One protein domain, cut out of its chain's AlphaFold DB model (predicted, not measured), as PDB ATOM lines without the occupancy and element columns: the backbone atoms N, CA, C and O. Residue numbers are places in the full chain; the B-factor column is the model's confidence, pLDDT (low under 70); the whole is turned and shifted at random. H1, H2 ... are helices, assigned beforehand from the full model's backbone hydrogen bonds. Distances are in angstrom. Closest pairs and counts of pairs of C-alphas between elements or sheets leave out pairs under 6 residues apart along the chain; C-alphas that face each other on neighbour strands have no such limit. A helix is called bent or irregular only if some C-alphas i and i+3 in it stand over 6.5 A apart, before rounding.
ATOM      1  N   ALA A   2      14.263 -90.442  44.302       87.88
ATOM      2  CA  ALA A   2      15.470 -90.144  45.090       87.88
ATOM      3  C   ALA A   2      16.751 -90.383  44.272       87.88
ATOM      4  O   ALA A   2      17.498 -89.445  44.046       87.88
ATOM      5  N   ALA A   3      16.878 -91.571  43.668       91.19
ATOM      6  CA  ALA A   3      18.004 -91.895  42.787       91.19
ATOM      7  C   ALA A   3      18.185 -90.916  41.611       91.19
ATOM      8  O   ALA A   3      19.305 -90.641  41.222       91.19
ATOM      9  N   TYR A   4      17.098 -90.351  41.066       94.31
ATOM     10  CA  TYR A   4      17.201 -89.361  39.984       94.31
ATOM     11  C   TYR A   4      17.836 -88.051  40.470       94.31
ATOM     12  O   TYR A   4      18.607 -87.433  39.746       94.31
ATOM     13  N   ALA A   5      17.519 -87.628  41.698       90.69
ATOM     14  CA  ALA A   5      18.041 -86.389  42.268       90.69
ATOM     15  C   ALA A   5      19.557 -86.441  42.527       90.69
ATOM     16  O   ALA A   5      20.189 -85.393  42.611       90.69
ATOM     17  N   GLU A   6      20.121 -87.644  42.636       94.12
ATOM     18  CA  GLU A   6      21.553 -87.893  42.840       94.12
ATOM     19  C   GLU A   6      22.336 -87.981  41.521       94.12
ATOM     20  O   GLU A   6      23.563 -87.968  41.545       94.12
ATOM     21  N   LEU A   7      21.647 -88.049  40.375       95.06
ATOM     22  CA  LEU A   7      22.294 -88.119  39.066       95.06
ATOM     23  C   LEU A   7      22.938 -86.781  38.694       95.06
ATOM     24  O   LEU A   7      22.339 -85.714  38.896       95.06
ATOM     25  N   ASP A   8      24.110 -86.870  38.068       94.62
ATOM     26  CA  ASP A   8      24.735 -85.756  37.362       94.62
ATOM     27  C   ASP A   8      24.040 -85.480  36.013       94.62
ATOM     28  O   ASP A   8      23.135 -86.204  35.585       94.62
ATOM     29  N   ASP A   9      24.446 -84.418  35.319       91.12
ATOM     30  CA  ASP A   9      23.809 -84.013  34.060       91.12
ATOM     31  C   ASP A   9      23.927 -85.074  32.952       91.12
ATOM     32  O   ASP A   9      23.023 -85.219  32.118       91.12
ATOM     33  N   ARG A  10      25.018 -85.851  32.942       94.06
ATOM     34  CA  ARG A  10      25.238 -86.917  31.958       94.06
ATOM     35  C   ARG A  10      24.283 -88.077  32.215       94.06
ATOM     36  O   ARG A  10      23.665 -88.581  31.274       94.06
ATOM     37  N   ASP A  11      24.136 -88.483  33.465       95.81
ATOM     38  CA  ASP A  11      23.265 -89.585  33.848       95.81
ATOM     39  C   ASP A  11      21.787 -89.191  33.759       95.81
ATOM     40  O   ASP A  11      20.964 -89.994  33.309       95.81
ATOM     41  N   ARG A  12      21.434 -87.932  34.054       95.75
ATOM     42  CA  ARG A  12      20.090 -87.390  33.776       95.75
ATOM     43  C   ARG A  12      19.760 -87.452  32.290       95.75
ATOM     44  O   ARG A  12      18.657 -87.858  31.927       95.75
ATOM     45  N   ARG A  13      20.710 -87.098  31.416       95.44
ATOM     46  CA  ARG A  13      20.524 -87.237  29.965       95.44
ATOM     47  C   ARG A  13      20.330 -88.698  29.567       95.44
ATOM     48  O   ARG A  13      19.410 -88.984  28.805       95.44
ATOM     49  N   SER A  14      21.139 -89.612  30.100       96.44
ATOM     50  CA  SER A  14      20.988 -91.055  29.855       96.44
ATOM     51  C   SER A  14      19.610 -91.564  30.291       96.44
ATOM     52  O   SER A  14      18.976 -92.324  29.562       96.44
ATOM     53  N   PHE A  15      19.088 -91.076  31.419       97.19
ATOM     54  CA  PHE A  15      17.727 -91.371  31.864       97.19
ATOM     55  C   PHE A  15      16.665 -90.886  30.861       97.19
ATOM     56  O   PHE A  15      15.729 -91.623  30.559       97.19
ATOM     57  N   PHE A  16      16.803 -89.685  30.294       97.75
ATOM     58  CA  PHE A  16      15.867 -89.195  29.274       97.75
ATOM     59  C   PHE A  16      15.958 -89.958  27.949       97.75
ATOM     60  O   PHE A  16      14.930 -90.187  27.314       97.75
ATOM     61  N   VAL A  17      17.158 -90.386  27.551       97.44
ATOM     62  CA  VAL A  17      17.360 -91.261  26.385       97.44
ATOM     63  C   VAL A  17      16.657 -92.602  26.601       97.44
ATOM     64  O   VAL A  17      15.870 -93.011  25.754       97.44
ATOM     65  N   MET A  18      16.826 -93.220  27.771       97.06
ATOM     66  CA  MET A  18      16.096 -94.435  28.149       97.06
ATOM     67  C   MET A  18      14.570 -94.218  28.114       97.06
ATOM     68  O   MET A  18      13.839 -95.059  27.601       97.06
ATOM     69  N   LEU A  19      14.051 -93.079  28.597       97.38
ATOM     70  CA  LEU A  19      12.613 -92.776  28.489       97.38
ATOM     71  C   LEU A  19      12.126 -92.660  27.035       97.38
ATOM     72  O   LEU A  19      10.991 -93.044  26.743       97.38
ATOM     73  N   ARG A  20      12.953 -92.108  26.144       96.44
ATOM     74  CA  ARG A  20      12.646 -91.980  24.714       96.44
ATOM     75  C   ARG A  20      12.615 -93.351  24.039       96.44
ATOM     76  O   ARG A  20      11.655 -93.636  23.326       96.44
ATOM     77  N   ASP A  21      13.636 -94.167  24.287       95.56
ATOM     78  CA  ASP A  21      13.902 -95.392  23.528       95.56
ATOM     79  C   ASP A  21      13.165 -96.613  24.102       95.56
ATOM     80  O   ASP A  21      12.538 -97.361  23.354       95.56
ATOM     81  N   ASP A  22      13.140 -96.772  25.429       96.12
ATOM     82  CA  ASP A  22      12.651 -97.999  26.079       96.12
ATOM     83  C   ASP A  22      11.209 -97.874  26.606       96.12
ATOM     84  O   ASP A  22      10.500 -98.870  26.800       96.12
ATOM     85  N   PHE A  23      10.749 -96.639  26.835       96.44
ATOM     86  CA  PHE A  23       9.406 -96.322  27.341       96.44
ATOM     87  C   PHE A  23       8.514 -95.661  26.275       96.44
ATOM     88  O   PHE A  23       7.605 -94.882  26.584       96.44
ATOM     89  N   GLY A  24       8.775 -95.988  25.009       93.06
ATOM     90  CA  GLY A  24       7.954 -95.636  23.856       93.06
ATOM     91  C   GLY A  24       6.669 -96.455  23.711       93.06
ATOM     92  O   GLY A  24       6.141 -97.018  24.674       93.06
ATOM     93  N   VAL A  25       6.170 -96.490  22.479       94.44
ATOM     94  CA  VAL A  25       5.047 -97.328  22.035       94.44
ATOM     95  C   VAL A  25       5.575 -98.581  21.332       94.44
ATOM     96  O   VAL A  25       6.688 -98.569  20.807       94.44
ATOM     97  N   SER A  26       4.780 -99.652  21.286       94.94
ATOM     98  CA  SER A  26       5.102-100.837  20.481       94.94
ATOM     99  C   SER A  26       4.532-100.680  19.072       94.94
ATOM    100  O   SER A  26       3.313-100.646  18.906       94.94
ATOM    101  N   ALA A  27       5.401-100.602  18.060       94.75
ATOM    102  CA  ALA A  27       4.981-100.493  16.660       94.75
ATOM    103  C   ALA A  27       4.096-101.679  16.238       94.75
ATOM    104  O   ALA A  27       3.038-101.479  15.652       94.75
ATOM    105  N   GLU A  28       4.474-102.896  16.639       97.06
ATOM    106  CA  GLU A  28       3.706-104.111  16.361       97.06
ATOM    107  C   GLU A  28       2.302-104.057  16.990       97.06
ATOM    108  O   GLU A  28       1.314-104.388  16.335       97.06
ATOM    109  N   ALA A  29       2.184-103.581  18.236       96.56
ATOM    110  CA  ALA A  29       0.883-103.455  18.896       96.56
ATOM    111  C   ALA A  29      -0.011-102.409  18.210       96.56
ATOM    112  O   ALA A  29      -1.213-102.636  18.055       96.56
ATOM    113  N   ILE A  30       0.570-101.289  17.761       97.44
ATOM    114  CA  ILE A  30      -0.148-100.254  17.004       97.44
ATOM    115  C   ILE A  30      -0.653-100.814  15.674       97.44
ATOM    116  O   ILE A  30      -1.823-100.628  15.345       97.44
ATOM    117  N   GLU A  31       0.192-101.517  14.916       97.69
ATOM    118  CA  GLU A  31      -0.189-102.106  13.626       97.69
ATOM    119  C   GLU A  31      -1.341-103.109  13.778       97.69
ATOM    120  O   GLU A  31      -2.314-103.066  13.018       97.69
ATOM    121  N   GLN A  32      -1.277-103.970  14.797       97.00
ATOM    122  CA  GLN A  32      -2.330-104.941  15.094       97.00
ATOM    123  C   GLN A  32      -3.649-104.260  15.486       97.00
ATOM    124  O   GLN A  32      -4.702-104.602  14.935       97.00
ATOM    125  N   ALA A  33      -3.607-103.279  16.394       97.19
ATOM    126  CA  ALA A  33      -4.798-102.556  16.834       97.19
ATOM    127  C   ALA A  33      -5.416-101.726  15.699       97.19
ATOM    128  O   ALA A  33      -6.634-101.727  15.519       97.19
ATOM    129  N   TYR A  34      -4.586-101.086  14.870       97.62
ATOM    130  CA  TYR A  34      -5.050-100.344  13.703       97.62
ATOM    131  C   TYR A  34      -5.714-101.269  12.680       97.62
ATOM    132  O   TYR A  34      -6.782-100.951  12.163       97.62
ATOM    133  N   ALA A  35      -5.141-102.448  12.418       97.56
ATOM    134  CA  ALA A  35      -5.743-103.427  11.517       97.56
ATOM    135  C   ALA A  35      -7.084-103.973  12.037       97.56
ATOM    136  O   ALA A  35      -7.936-104.357  11.229       97.56
ATOM    137  N   ALA A  36      -7.273-104.043  13.359       96.44
ATOM    138  CA  ALA A  36      -8.552-104.395  13.972       96.44
ATOM    139  C   ALA A  36      -9.579-103.265  13.796       96.44
ATOM    140  O   ALA A  36     -10.658-103.512  13.262       96.44
ATOM    141  N   TRP A  37      -9.212-102.023  14.126       97.94
ATOM    142  CA  TRP A  37     -10.062-100.844  13.927       97.94
ATOM    143  C   TRP A  37     -10.429-100.603  12.453       97.94
ATOM    144  O   TRP A  37     -11.552-100.229  12.124       97.94
ATOM    145  N   ALA A  38      -9.507-100.869  11.526       97.38
ATOM    146  CA  ALA A  38      -9.761-100.730  10.094       97.38
ATOM    147  C   ALA A  38     -10.825-101.717   9.582       97.38
ATOM    148  O   ALA A  38     -11.522-101.410   8.614       97.38
ATOM    149  N   ARG A  39     -10.946-102.888  10.223       97.44
ATOM    150  CA  ARG A  39     -11.969-103.902   9.927       97.44
ATOM    151  C   ARG A  39     -13.290-103.609  10.631       97.44
ATOM    152  O   ARG A  39     -14.342-103.803  10.030       97.44
ATOM    153  N   ASP A  40     -13.223-103.148  11.874       95.31
ATOM    154  CA  ASP A  40     -14.375-102.789  12.693       95.31
ATOM    155  C   ASP A  40     -14.166-101.401  13.304       95.31
ATOM    156  O   ASP A  40     -13.464-101.245  14.299       95.31
ATOM    157  N   ARG A  41     -14.799-100.382  12.715       95.94
ATOM    158  CA  ARG A  41     -14.728 -98.986  13.183       95.94
ATOM    159  C   ARG A  41     -15.675 -98.722  14.356       95.94
ATOM    160  O   ARG A  41     -16.324 -97.679  14.418       95.94
ATOM    161  N   SER A  42     -15.807 -99.693  15.253       97.31
ATOM    162  CA  SER A  42     -16.582 -99.557  16.476       97.31
ATOM    163  C   SER A  42     -15.828 -98.718  17.508       97.31
ATOM    164  O   SER A  42     -14.596 -98.662  17.522       97.31
ATOM    165  N   ALA A  43     -16.576 -98.109  18.430       97.12
ATOM    166  CA  ALA A  43     -15.997 -97.370  19.552       97.12
ATOM    167  C   ALA A  43     -15.078 -98.253  20.422       97.12
ATOM    168  O   ALA A  43     -14.099 -97.771  20.985       97.12
ATOM    169  N   THR A  44     -15.354 -99.559  20.505       96.88
ATOM    170  CA  THR A  44     -14.514-100.519  21.237       96.88
ATOM    171  C   THR A  44     -13.147-100.690  20.579       96.88
ATOM    172  O   THR A  44     -12.128-100.669  21.268       96.88
ATOM    173  N   ALA A  45     -13.104-100.843  19.253       96.56
ATOM    174  CA  ALA A  45     -11.843-100.956  18.526       96.56
ATOM    175  C   ALA A  45     -11.056 -99.637  18.539       96.56
ATOM    176  O   ALA A  45      -9.829 -99.654  18.627       96.56
ATOM    177  N   GLU A  46     -11.753 -98.497  18.502       96.81
ATOM    178  CA  GLU A  46     -11.141 -97.172  18.647       96.81
ATOM    179  C   GLU A  46     -10.486 -97.003  20.024       96.81
ATOM    180  O   GLU A  46      -9.324 -96.607  20.101       96.81
ATOM    181  N   ALA A  47     -11.181 -97.378  21.102       96.31
ATOM    182  CA  ALA A  47     -10.626 -97.343  22.454       96.31
ATOM    183  C   ALA A  47      -9.392 -98.253  22.593       96.31
ATOM    184  O   ALA A  47      -8.386 -97.846  23.168       96.31
ATOM    185  N   ALA A  48      -9.426 -99.458  22.018       95.69
ATOM    186  CA  ALA A  48      -8.273-100.359  22.028       95.69
ATOM    187  C   ALA A  48      -7.065 -99.779  21.270       95.69
ATOM    188  O   ALA A  48      -5.929 -99.921  21.724       95.69
ATOM    189  N   LEU A  49      -7.297 -99.102  20.139       97.06
ATOM    190  CA  LEU A  49      -6.244 -98.391  19.415       97.06
ATOM    191  C   LEU A  49      -5.678 -97.233  20.246       97.06
ATOM    192  O   LEU A  49      -4.462 -97.068  20.295       97.06
ATOM    193  N   PHE A  50      -6.537 -96.462  20.916       95.44
ATOM    194  CA  PHE A  50      -6.121 -95.361  21.786       95.44
ATOM    195  C   PHE A  50      -5.182 -95.830  22.913       95.44
ATOM    196  O   PHE A  50      -4.139 -95.220  23.136       95.44
ATOM    197  N   GLU A  51      -5.498 -96.948  23.569       94.31
ATOM    198  CA  GLU A  51      -4.672 -97.502  24.653       94.31
ATOM    199  C   GLU A  51      -3.257 -97.892  24.189       94.31
ATOM    200  O   GLU A  51      -2.282 -97.659  24.901       94.31
ATOM    201  N   VAL A  52      -3.100 -98.460  22.985       96.06
ATOM    202  CA  VAL A  52      -1.775 -98.914  22.508       96.06
ATOM    203  C   VAL A  52      -0.899 -97.794  21.945       96.06
ATOM    204  O   VAL A  52       0.321 -97.960  21.861       96.06
ATOM    205  N   VAL A  53      -1.495 -96.663  21.546       95.81
ATOM    206  CA  VAL A  53      -0.736 -95.487  21.087       95.81
ATOM    207  C   VAL A  53      -0.246 -94.622  22.247       95.81
ATOM    208  O   VAL A  53       0.599 -93.753  22.021       95.81
ATOM    209  N   GLU A  54      -0.724 -94.847  23.477       95.12
ATOM    210  CA  GLU A  54      -0.189 -94.167  24.654       95.12
ATOM    211  C   GLU A  54       1.221 -94.698  24.985       95.12
ATOM    212  O   GLU A  54       1.410 -95.888  25.255       95.12
ATOM    213  N   PRO A  55       2.257 -93.841  24.997       96.25
ATOM    214  CA  PRO A  55       3.601 -94.276  25.343       96.25
ATOM    215  C   PRO A  55       3.715 -94.729  26.802       96.25
ATOM    216  O   PRO A  55       3.250 -94.042  27.714       96.25
ATOM    217  N   ARG A  56       4.466 -95.809  27.062       96.44
ATOM    218  CA  ARG A  56       4.669 -96.365  28.421       96.44
ATOM    219  C   ARG A  56       5.227 -95.347  29.425       96.44
ATOM    220  O   ARG A  56       5.019 -95.479  30.632       96.44
ATOM    221  N   ARG A  57       5.941 -94.326  28.943       96.38
ATOM    222  CA  ARG A  57       6.440 -93.212  29.761       96.38
ATOM    223  C   ARG A  57       5.324 -92.378  30.398       96.38
ATOM    224  O   ARG A  57       5.550 -91.883  31.496       96.38
ATOM    225  N   GLN A  58       4.130 -92.256  29.807       96.88
ATOM    226  CA  GLN A  58       3.017 -91.548  30.456       96.88
ATOM    227  C   GLN A  58       2.564 -92.260  31.732       96.88
ATOM    228  O   GLN A  58       2.501 -91.641  32.795       96.88
ATOM    229  N   GLU A  59       2.344 -93.573  31.660       96.06
ATOM    230  CA  GLU A  59       2.020 -94.395  32.830       96.06
ATOM    231  C   GLU A  59       3.133 -94.345  33.888       96.06
ATOM    232  O   GLU A  59       2.856 -94.195  35.079       96.06
ATOM    233  N   LEU A  60       4.406 -94.400  33.476       96.75
ATOM    234  CA  LEU A  60       5.529 -94.235  34.402       96.75
ATOM    235  C   LEU A  60       5.451 -92.890  35.141       96.75
ATOM    236  O   LEU A  60       5.535 -92.863  36.368       96.75
ATOM    237  N   LEU A  61       5.259 -91.781  34.421       96.94
ATOM    238  CA  LEU A  61       5.138 -90.448  35.016       96.94
ATOM    239  C   LEU A  61       3.926 -90.352  35.955       96.94
ATOM    240  O   LEU A  61       4.057 -89.796  37.047       96.94
ATOM    241  N   ARG A  62       2.778 -90.945  35.590       96.75
ATOM    242  CA  ARG A  62       1.591 -91.038  36.460       96.75
ATOM    243  C   ARG A  62       1.910 -91.769  37.767       96.75
ATOM    244  O   ARG A  62       1.596 -91.253  38.837       96.75
ATOM    245  N   ARG A  63       2.618 -92.902  37.715       96.38
ATOM    246  CA  ARG A  63       3.049 -93.640  38.920       96.38
ATOM    247  C   ARG A  63       4.047 -92.865  39.771       96.38
ATOM    248  O   ARG A  63       3.950 -92.884  40.995       96.38
ATOM    249  N   LEU A  64       5.001 -92.179  39.141       95.31
ATOM    250  CA  LEU A  64       5.961 -91.333  39.854       95.31
ATOM    251  C   LEU A  64       5.260 -90.178  40.579       95.31
ATOM    252  O   LEU A  64       5.681 -89.803  41.674       95.31
ATOM    253  N   ASN A  65       4.181 -89.647  40.004       94.81
ATOM    254  CA  ASN A  65       3.397 -88.574  40.605       94.81
ATOM    255  C   ASN A  65       2.692 -88.999  41.904       94.81
ATOM    256  O   ASN A  65       2.507 -88.164  42.785       94.81
ATOM    257  N   SER A  66       2.361 -90.286  42.059       92.25
ATOM    258  CA  SER A  66       1.731 -90.833  43.272       92.25
ATOM    259  C   SER A  66       2.652 -90.847  44.500       92.25
ATOM    260  O   SER A  66       2.183 -91.050  45.618       92.25
ATOM    261  N   ALA A  67       3.962 -90.649  44.325       91.62
ATOM    262  CA  ALA A  67       4.892 -90.528  45.444       91.62
ATOM    263  C   ALA A  67       4.696 -89.200  46.198       91.62
ATOM    264  O   ALA A  67       4.329 -88.180  45.617       91.62
ATOM    265  N   THR A  68       5.023 -89.165  47.492       88.69
ATOM    266  CA  THR A  68       4.997 -87.922  48.281       88.69
ATOM    267  C   THR A  68       5.911 -86.858  47.661       88.69
ATOM    268  O   THR A  68       7.096 -87.102  47.417       88.69
ATOM    269  N   GLY A  69       5.359 -85.670  47.389       88.19
ATOM    270  CA  GLY A  69       6.067 -84.598  46.677       88.19
ATOM    271  C   GLY A  69       6.356 -84.920  45.204       88.19
ATOM    272  O   GLY A  69       7.249 -84.317  44.606       88.19
ATOM    273  N   GLY A  70       5.637 -85.890  44.630       92.31
ATOM    274  CA  GLY A  70       5.866 -86.417  43.291       92.31
ATOM    275  C   GLY A  70       5.779 -85.346  42.213       92.31
ATOM    276  O   GLY A  70       6.709 -85.182  41.424       92.31
ATOM    277  N   THR A  71       4.720 -84.543  42.249       91.94
ATOM    278  CA  THR A  71       4.481 -83.482  41.266       91.94
ATOM    279  C   THR A  71       5.615 -82.462  41.228       91.94
ATOM    280  O   THR A  71       6.175 -82.216  40.164       91.94
ATOM    281  N   ALA A  72       6.022 -81.912  42.376       89.75
ATOM    282  CA  ALA A  72       7.109 -80.932  42.441       89.75
ATOM    283  C   ALA A  72       8.438 -81.496  41.900       89.75
ATOM    284  O   ALA A  72       9.170 -80.816  41.182       89.75
ATOM    285  N   ARG A  73       8.737 -82.769  42.189       92.75
ATOM    286  CA  ARG A  73       9.927 -83.451  41.656       92.75
ATOM    287  C   ARG A  73       9.840 -83.674  40.146       92.75
ATOM    288  O   ARG A  73      10.842 -83.488  39.465       92.75
ATOM    289  N   LEU A  74       8.666 -84.019  39.617       95.56
ATOM    290  CA  LEU A  74       8.450 -84.140  38.173       95.56
ATOM    291  C   LEU A  74       8.578 -82.789  37.466       95.56
ATOM    292  O   LEU A  74       9.141 -82.733  36.378       95.56
ATOM    293  N   VAL A  75       8.116 -81.695  38.081       94.00
ATOM    294  CA  VAL A  75       8.327 -80.342  37.543       94.00
ATOM    295  C   VAL A  75       9.819 -80.037  37.433       94.00
ATOM    296  O   VAL A  75      10.270 -79.596  36.379       94.00
ATOM    297  N   ARG A  76      10.609 -80.329  38.471       93.00
ATOM    298  CA  ARG A  76      12.073 -80.158  38.430       93.00
ATOM    299  C   ARG A  76      12.723 -81.046  37.362       93.00
ATOM    300  O   ARG A  76      13.474 -80.537  36.541       93.00
ATOM    301  N   MET A  77      12.329 -82.316  37.275       96.75
ATOM    302  CA  MET A  77      12.783 -83.240  36.226       96.75
ATOM    303  C   MET A  77      12.454 -82.730  34.815       96.75
ATOM    304  O   MET A  77      13.267 -82.852  33.905       96.75
ATOM    305  N   ARG A  78      11.284 -82.117  34.607       96.75
ATOM    306  CA  ARG A  78      10.960 -81.499  33.317       96.75
ATOM    307  C   ARG A  78      11.843 -80.283  33.036       96.75
ATOM    308  O   ARG A  78      12.200 -80.060  31.884       96.75
ATOM    309  N   ALA A  79      12.209 -79.498  34.050       95.00
ATOM    310  CA  ALA A  79      13.169 -78.409  33.871       95.00
ATOM    311  C   ALA A  79      14.524 -78.947  33.377       95.00
ATOM    312  O   ALA A  79      15.058 -78.428  32.398       95.00
ATOM    313  N   ASP A  80      15.008 -80.041  33.972       96.69
ATOM    314  CA  ASP A  80      16.222 -80.738  33.528       96.69
ATOM    315  C   ASP A  80      16.085 -81.252  32.080       96.69
ATOM    316  O   ASP A  80      16.989 -81.068  31.263       96.69
ATOM    317  N   LEU A  81      14.928 -81.824  31.716       97.12
ATOM    318  CA  LEU A  81      14.633 -82.269  30.345       97.12
ATOM    319  C   LEU A  81      14.679 -81.108  29.345       97.12
ATOM    320  O   LEU A  81      15.251 -81.241  28.266       97.12
ATOM    321  N   LEU A  82      14.093 -79.959  29.689       95.19
ATOM    322  CA  LEU A  82      14.092 -78.778  28.824       95.19
ATOM    323  C   LEU A  82      15.507 -78.243  28.575       95.19
ATOM    324  O   LEU A  82      15.775 -77.755  27.477       95.19
ATOM    325  N   THR A  83      16.399 -78.350  29.562       94.81
ATOM    326  CA  THR A  83      17.829 -78.058  29.399       94.81
ATOM    327  C   THR A  83      18.494 -79.096  28.493       94.81
ATOM    328  O   THR A  83      19.165 -78.725  27.530       94.81
ATOM    329  N   ALA A  84      18.245 -80.390  28.726       95.44
ATOM    330  CA  ALA A  84      18.801 -81.478  27.921       95.44
ATOM    331  C   ALA A  84      18.380 -81.405  26.441       95.44
ATOM    332  O   ALA A  84      19.200 -81.667  25.565       95.44
ATOM    333  N   ILE A  85      17.149 -80.969  26.145       96.44
ATOM    334  CA  ILE A  85      16.657 -80.739  24.773       96.44
ATOM    335  C   ILE A  85      17.491 -79.689  24.031       96.44
ATOM    336  O   ILE A  85      17.661 -79.788  22.818       96.44
ATOM    337  N   GLY A  86      18.036 -78.695  24.740       92.94
ATOM    338  CA  GLY A  86      18.937 -77.707  24.146       92.94
ATOM    339  C   GLY A  86      20.216 -78.331  23.579       92.94
ATOM    340  O   GLY A  86      20.729 -77.854  22.572       92.94
ATOM    341  N   ALA A  87      20.698 -79.418  24.190       92.56
ATOM    342  CA  ALA A  87      21.855 -80.182  23.722       92.56
ATOM    343  C   ALA A  87      21.477 -81.355  22.797       92.56
ATOM    344  O   ALA A  87      22.303 -81.806  22.005       92.56
ATOM    345  N   ASP A  88      20.251 -81.871  22.911       94.81
ATOM    346  CA  ASP A  88      19.744 -83.011  22.148       94.81
ATOM    347  C   ASP A  88      18.276 -82.813  21.737       94.81
ATOM    348  O   ASP A  88      17.355 -83.218  22.459       94.81
ATOM    349  N   PRO A  89      18.024 -82.222  20.555       96.44
ATOM    350  CA  PRO A  89      16.666 -81.949  20.091       96.44
ATOM    351  C   PRO A  89      15.776 -83.193  19.960       96.44
ATOM    352  O   PRO A  89      14.552 -83.069  19.992       96.44
ATOM    353  N   SER A  90      16.353 -84.395  19.844       95.31
ATOM    354  CA  SER A  90      15.583 -85.642  19.731       95.31
ATOM    355  C   SER A  90      14.789 -85.976  21.003       95.31
ATOM    356  O   SER A  90      13.778 -86.676  20.939       95.31
ATOM    357  N   LEU A  91      15.192 -85.433  22.159       96.69
ATOM    358  CA  LEU A  91      14.485 -85.602  23.430       96.69
ATOM    359  C   LEU A  91      13.165 -84.818  23.491       96.69
ATOM    360  O   LEU A  91      12.362 -85.040  24.398       96.69
ATOM    361  N   ALA A  92      12.893 -83.935  22.522       95.25
ATOM    362  CA  ALA A  92      11.659 -83.153  22.476       95.25
ATOM    363  C   ALA A  92      10.392 -84.026  22.437       95.25
ATOM    364  O   ALA A  92       9.350 -83.603  22.929       95.25
ATOM    365  N   ALA A  93      10.483 -85.254  21.911       93.25
ATOM    366  CA  ALA A  93       9.376 -86.207  21.921       93.25
ATOM    367  C   ALA A  93       8.944 -86.601  23.347       93.25
ATOM    368  O   ALA A  93       7.761 -86.821  23.579       93.25
ATOM    369  N   VAL A  94       9.875 -86.636  24.310       96.81
ATOM    370  CA  VAL A  94       9.578 -86.944  25.720       96.81
ATOM    371  C   VAL A  94       8.847 -85.776  26.393       96.81
ATOM    372  O   VAL A  94       7.945 -85.995  27.201       96.81
ATOM    373  N   ASP A  95       9.183 -84.528  26.041       96.50
ATOM    374  CA  ASP A  95       8.535 -83.332  26.608       96.50
ATOM    375  C   ASP A  95       7.042 -83.250  26.264       96.50
ATOM    376  O   ASP A  95       6.267 -82.694  27.041       96.50
ATOM    377  N   VAL A  96       6.620 -83.826  25.133       93.88
ATOM    378  CA  VAL A  96       5.207 -83.851  24.725       93.88
ATOM    379  C   VAL A  96       4.340 -84.521  25.792       93.88
ATOM    380  O   VAL A  96       3.299 -83.976  26.159       93.88
ATOM    381  N   ASP A  97       4.789 -85.648  26.343       95.12
ATOM    382  CA  ASP A  97       4.057 -86.410  27.360       95.12
ATOM    383  C   ASP A  97       4.055 -85.710  28.717       95.12
ATOM    384  O   ASP A  97       3.027 -85.630  29.391       95.12
ATOM    385  N   PHE A  98       5.186 -85.116  29.093       96.12
ATOM    386  CA  PHE A  98       5.271 -84.249  30.264       96.12
ATOM    387  C   PHE A  98       4.293 -83.070  30.168       96.12
ATOM    388  O   PHE A  98       3.542 -82.799  31.105       96.12
ATOM    389  N   ALA A  99       4.274 -82.372  29.029       92.81
ATOM    390  CA  ALA A  99       3.379 -81.249  28.790       92.81
ATOM    391  C   ALA A  99       1.906 -81.683  28.768       92.81
ATOM    392  O   ALA A  99       1.054 -80.950  29.274       92.81
ATOM    393  N   HIS A 100       1.604 -82.861  28.212       92.00
ATOM    394  CA  HIS A 100       0.267 -83.451  28.232       92.00
ATOM    395  C   HIS A 100      -0.215 -83.682  29.671       92.00
ATOM    396  O   HIS A 100      -1.248 -83.141  30.070       92.00
ATOM    397  N   LEU A 101       0.573 -84.396  30.480       94.31
ATOM    398  CA  LEU A 101       0.221 -84.699  31.869       94.31
ATOM    399  C   LEU A 101       0.132 -83.434  32.730       94.31
ATOM    400  O   LEU A 101      -0.815 -83.274  33.498       94.31
ATOM    401  N   PHE A 102       1.062 -82.489  32.569       93.06
ATOM    402  CA  PHE A 102       1.049 -81.249  33.348       93.06
ATOM    403  C   PHE A 102      -0.147 -80.355  33.021       93.06
ATOM    404  O   PHE A 102      -0.658 -79.707  33.926       93.06
ATOM    405  N   ARG A 103      -0.655 -80.349  31.781       87.56
ATOM    406  CA  ARG A 103      -1.912 -79.643  31.467       87.56
ATOM    407  C   ARG A 103      -3.101 -80.190  32.256       87.56
ATOM    408  O   ARG A 103      -3.964 -79.415  32.649       87.56
ATOM    409  N   SER A 104      -3.140 -81.502  32.483       87.62
ATOM    410  CA  SER A 104      -4.194 -82.145  33.274       87.62
ATOM    411  C   SER A 104      -4.009 -81.897  34.776       87.62
ATOM    412  O   SER A 104      -4.957 -81.538  35.474       87.62
ATOM    413  N   TRP A 105      -2.778 -82.030  35.279       90.69
ATOM    414  CA  TRP A 105      -2.488 -81.912  36.713       90.69
ATOM    415  C   TRP A 105      -2.511 -80.480  37.235       90.69
ATOM    416  O   TRP A 105      -2.900 -80.276  38.378       90.69
ATOM    417  N   PHE A 106      -2.109 -79.502  36.422       88.06
ATOM    418  CA  PHE A 106      -2.100 -78.079  36.770       88.06
ATOM    419  C   PHE A 106      -3.305 -77.358  36.170       88.06
ATOM    420  O   PHE A 106      -3.181 -76.320  35.514       88.06
ATOM    421  N   ASN A 107      -4.483 -77.944  36.359       80.38
ATOM    422  CA  ASN A 107      -5.706 -77.332  35.877       80.38
ATOM    423  C   ASN A 107      -5.998 -76.022  36.631       80.38
ATOM    424  O   ASN A 107      -5.626 -75.837  37.792       80.38
TER     425      ASN A 107
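Overview. This is residues 2 to 107 of the 379 residues of the protein "MCD, Malonyl-CoA decarboxylase MCD" of Propionibacteriaceae bacterium NML 130396 (UniProt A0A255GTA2). Picture a body of four helices with a long arm: the hairpin H6 and H7 lies side by side at one side of the body, H2 and H5 cross over it, and the hairpin of H3 and H4 reaches away from them as the arm, its tip at residues 39 to 44 standing free. Short H1 sits at the end of the body far from that arm. The printed part has 106 residues with seven named helices, H1 to H7 in chain order, and no named strand; the class is all helix. The whole is only just loose, close to compact, with a radius of gyration of the C-alphas of 16.0 A, and elongated, spanning 49 by 28 by 21 A.

Along the chain. Find C-alpha 2 at (15.470, -90.144, 45.090), where H1, residues 2 to 5, begins. H2, residues 9 to 21, runs 18.4 A, and H3, residues 27 to 39, runs 18.6 A to C-alpha 39 at (-11.969, -103.902, 9.927). H4, residues 43 to 53, covers 15.5 A, and H5, residues 56 to 65, covers 14.5 A. Read on to H6, residues 70 to 87, 26.0 A long, and H7, residues 89 to 105, 25.4 A, which ends at C-alpha 105 at (-2.488, -81.912, 36.713). H7 is irregular, but only just: C-alphas 90 and 93 are 6.6 A apart. It has a kink of 29 degrees near residue 96.

Arrangement. Start at the hub, H6 and H7, a hairpin at a shallow tilt of 25 degrees, opposite ways; their closest C-alphas, Ile 85 and Leu 91, are 5.5 A apart. H2 touches H6 about perpendicular, at 86 degrees, with C-alphas Arg 13 and Ala 84 closest at 6.3 A. With residues 16 to 20 alone H2 touches H7, about perpendicular at 80 degrees, Arg 20 and Val 94 being closest at 6.0 A between C-alphas. H5 touches H7 at a steep tilt of 49 degrees, the same way, with C-alphas Gln 58 and Asp 97 closest at 6.1 A. Look outward to H3 and H4, a hairpin at a shallow tilt of 14 degrees, opposite ways, whose closest C-alphas, Trp 37 and Ala 45, are 4.9 A apart. H3 is apart from H7, and H4 from H5. H1 is near H6. In H2, H3, H4 and H5 every O i to N i+4 pair is within hydrogen-bond range, against 12 of 14 in H6 and 8 of 13 in H7; H1 is too short for such a pair.

Size, cuts and confidence. The two C-alphas farthest apart, those of Glu 6 and Arg 39, are 49.6 A apart. The printed part has no cut, and its six links are tight. The mean pLDDT of the printed part of this model is 94.8, and no printed residue is under 70.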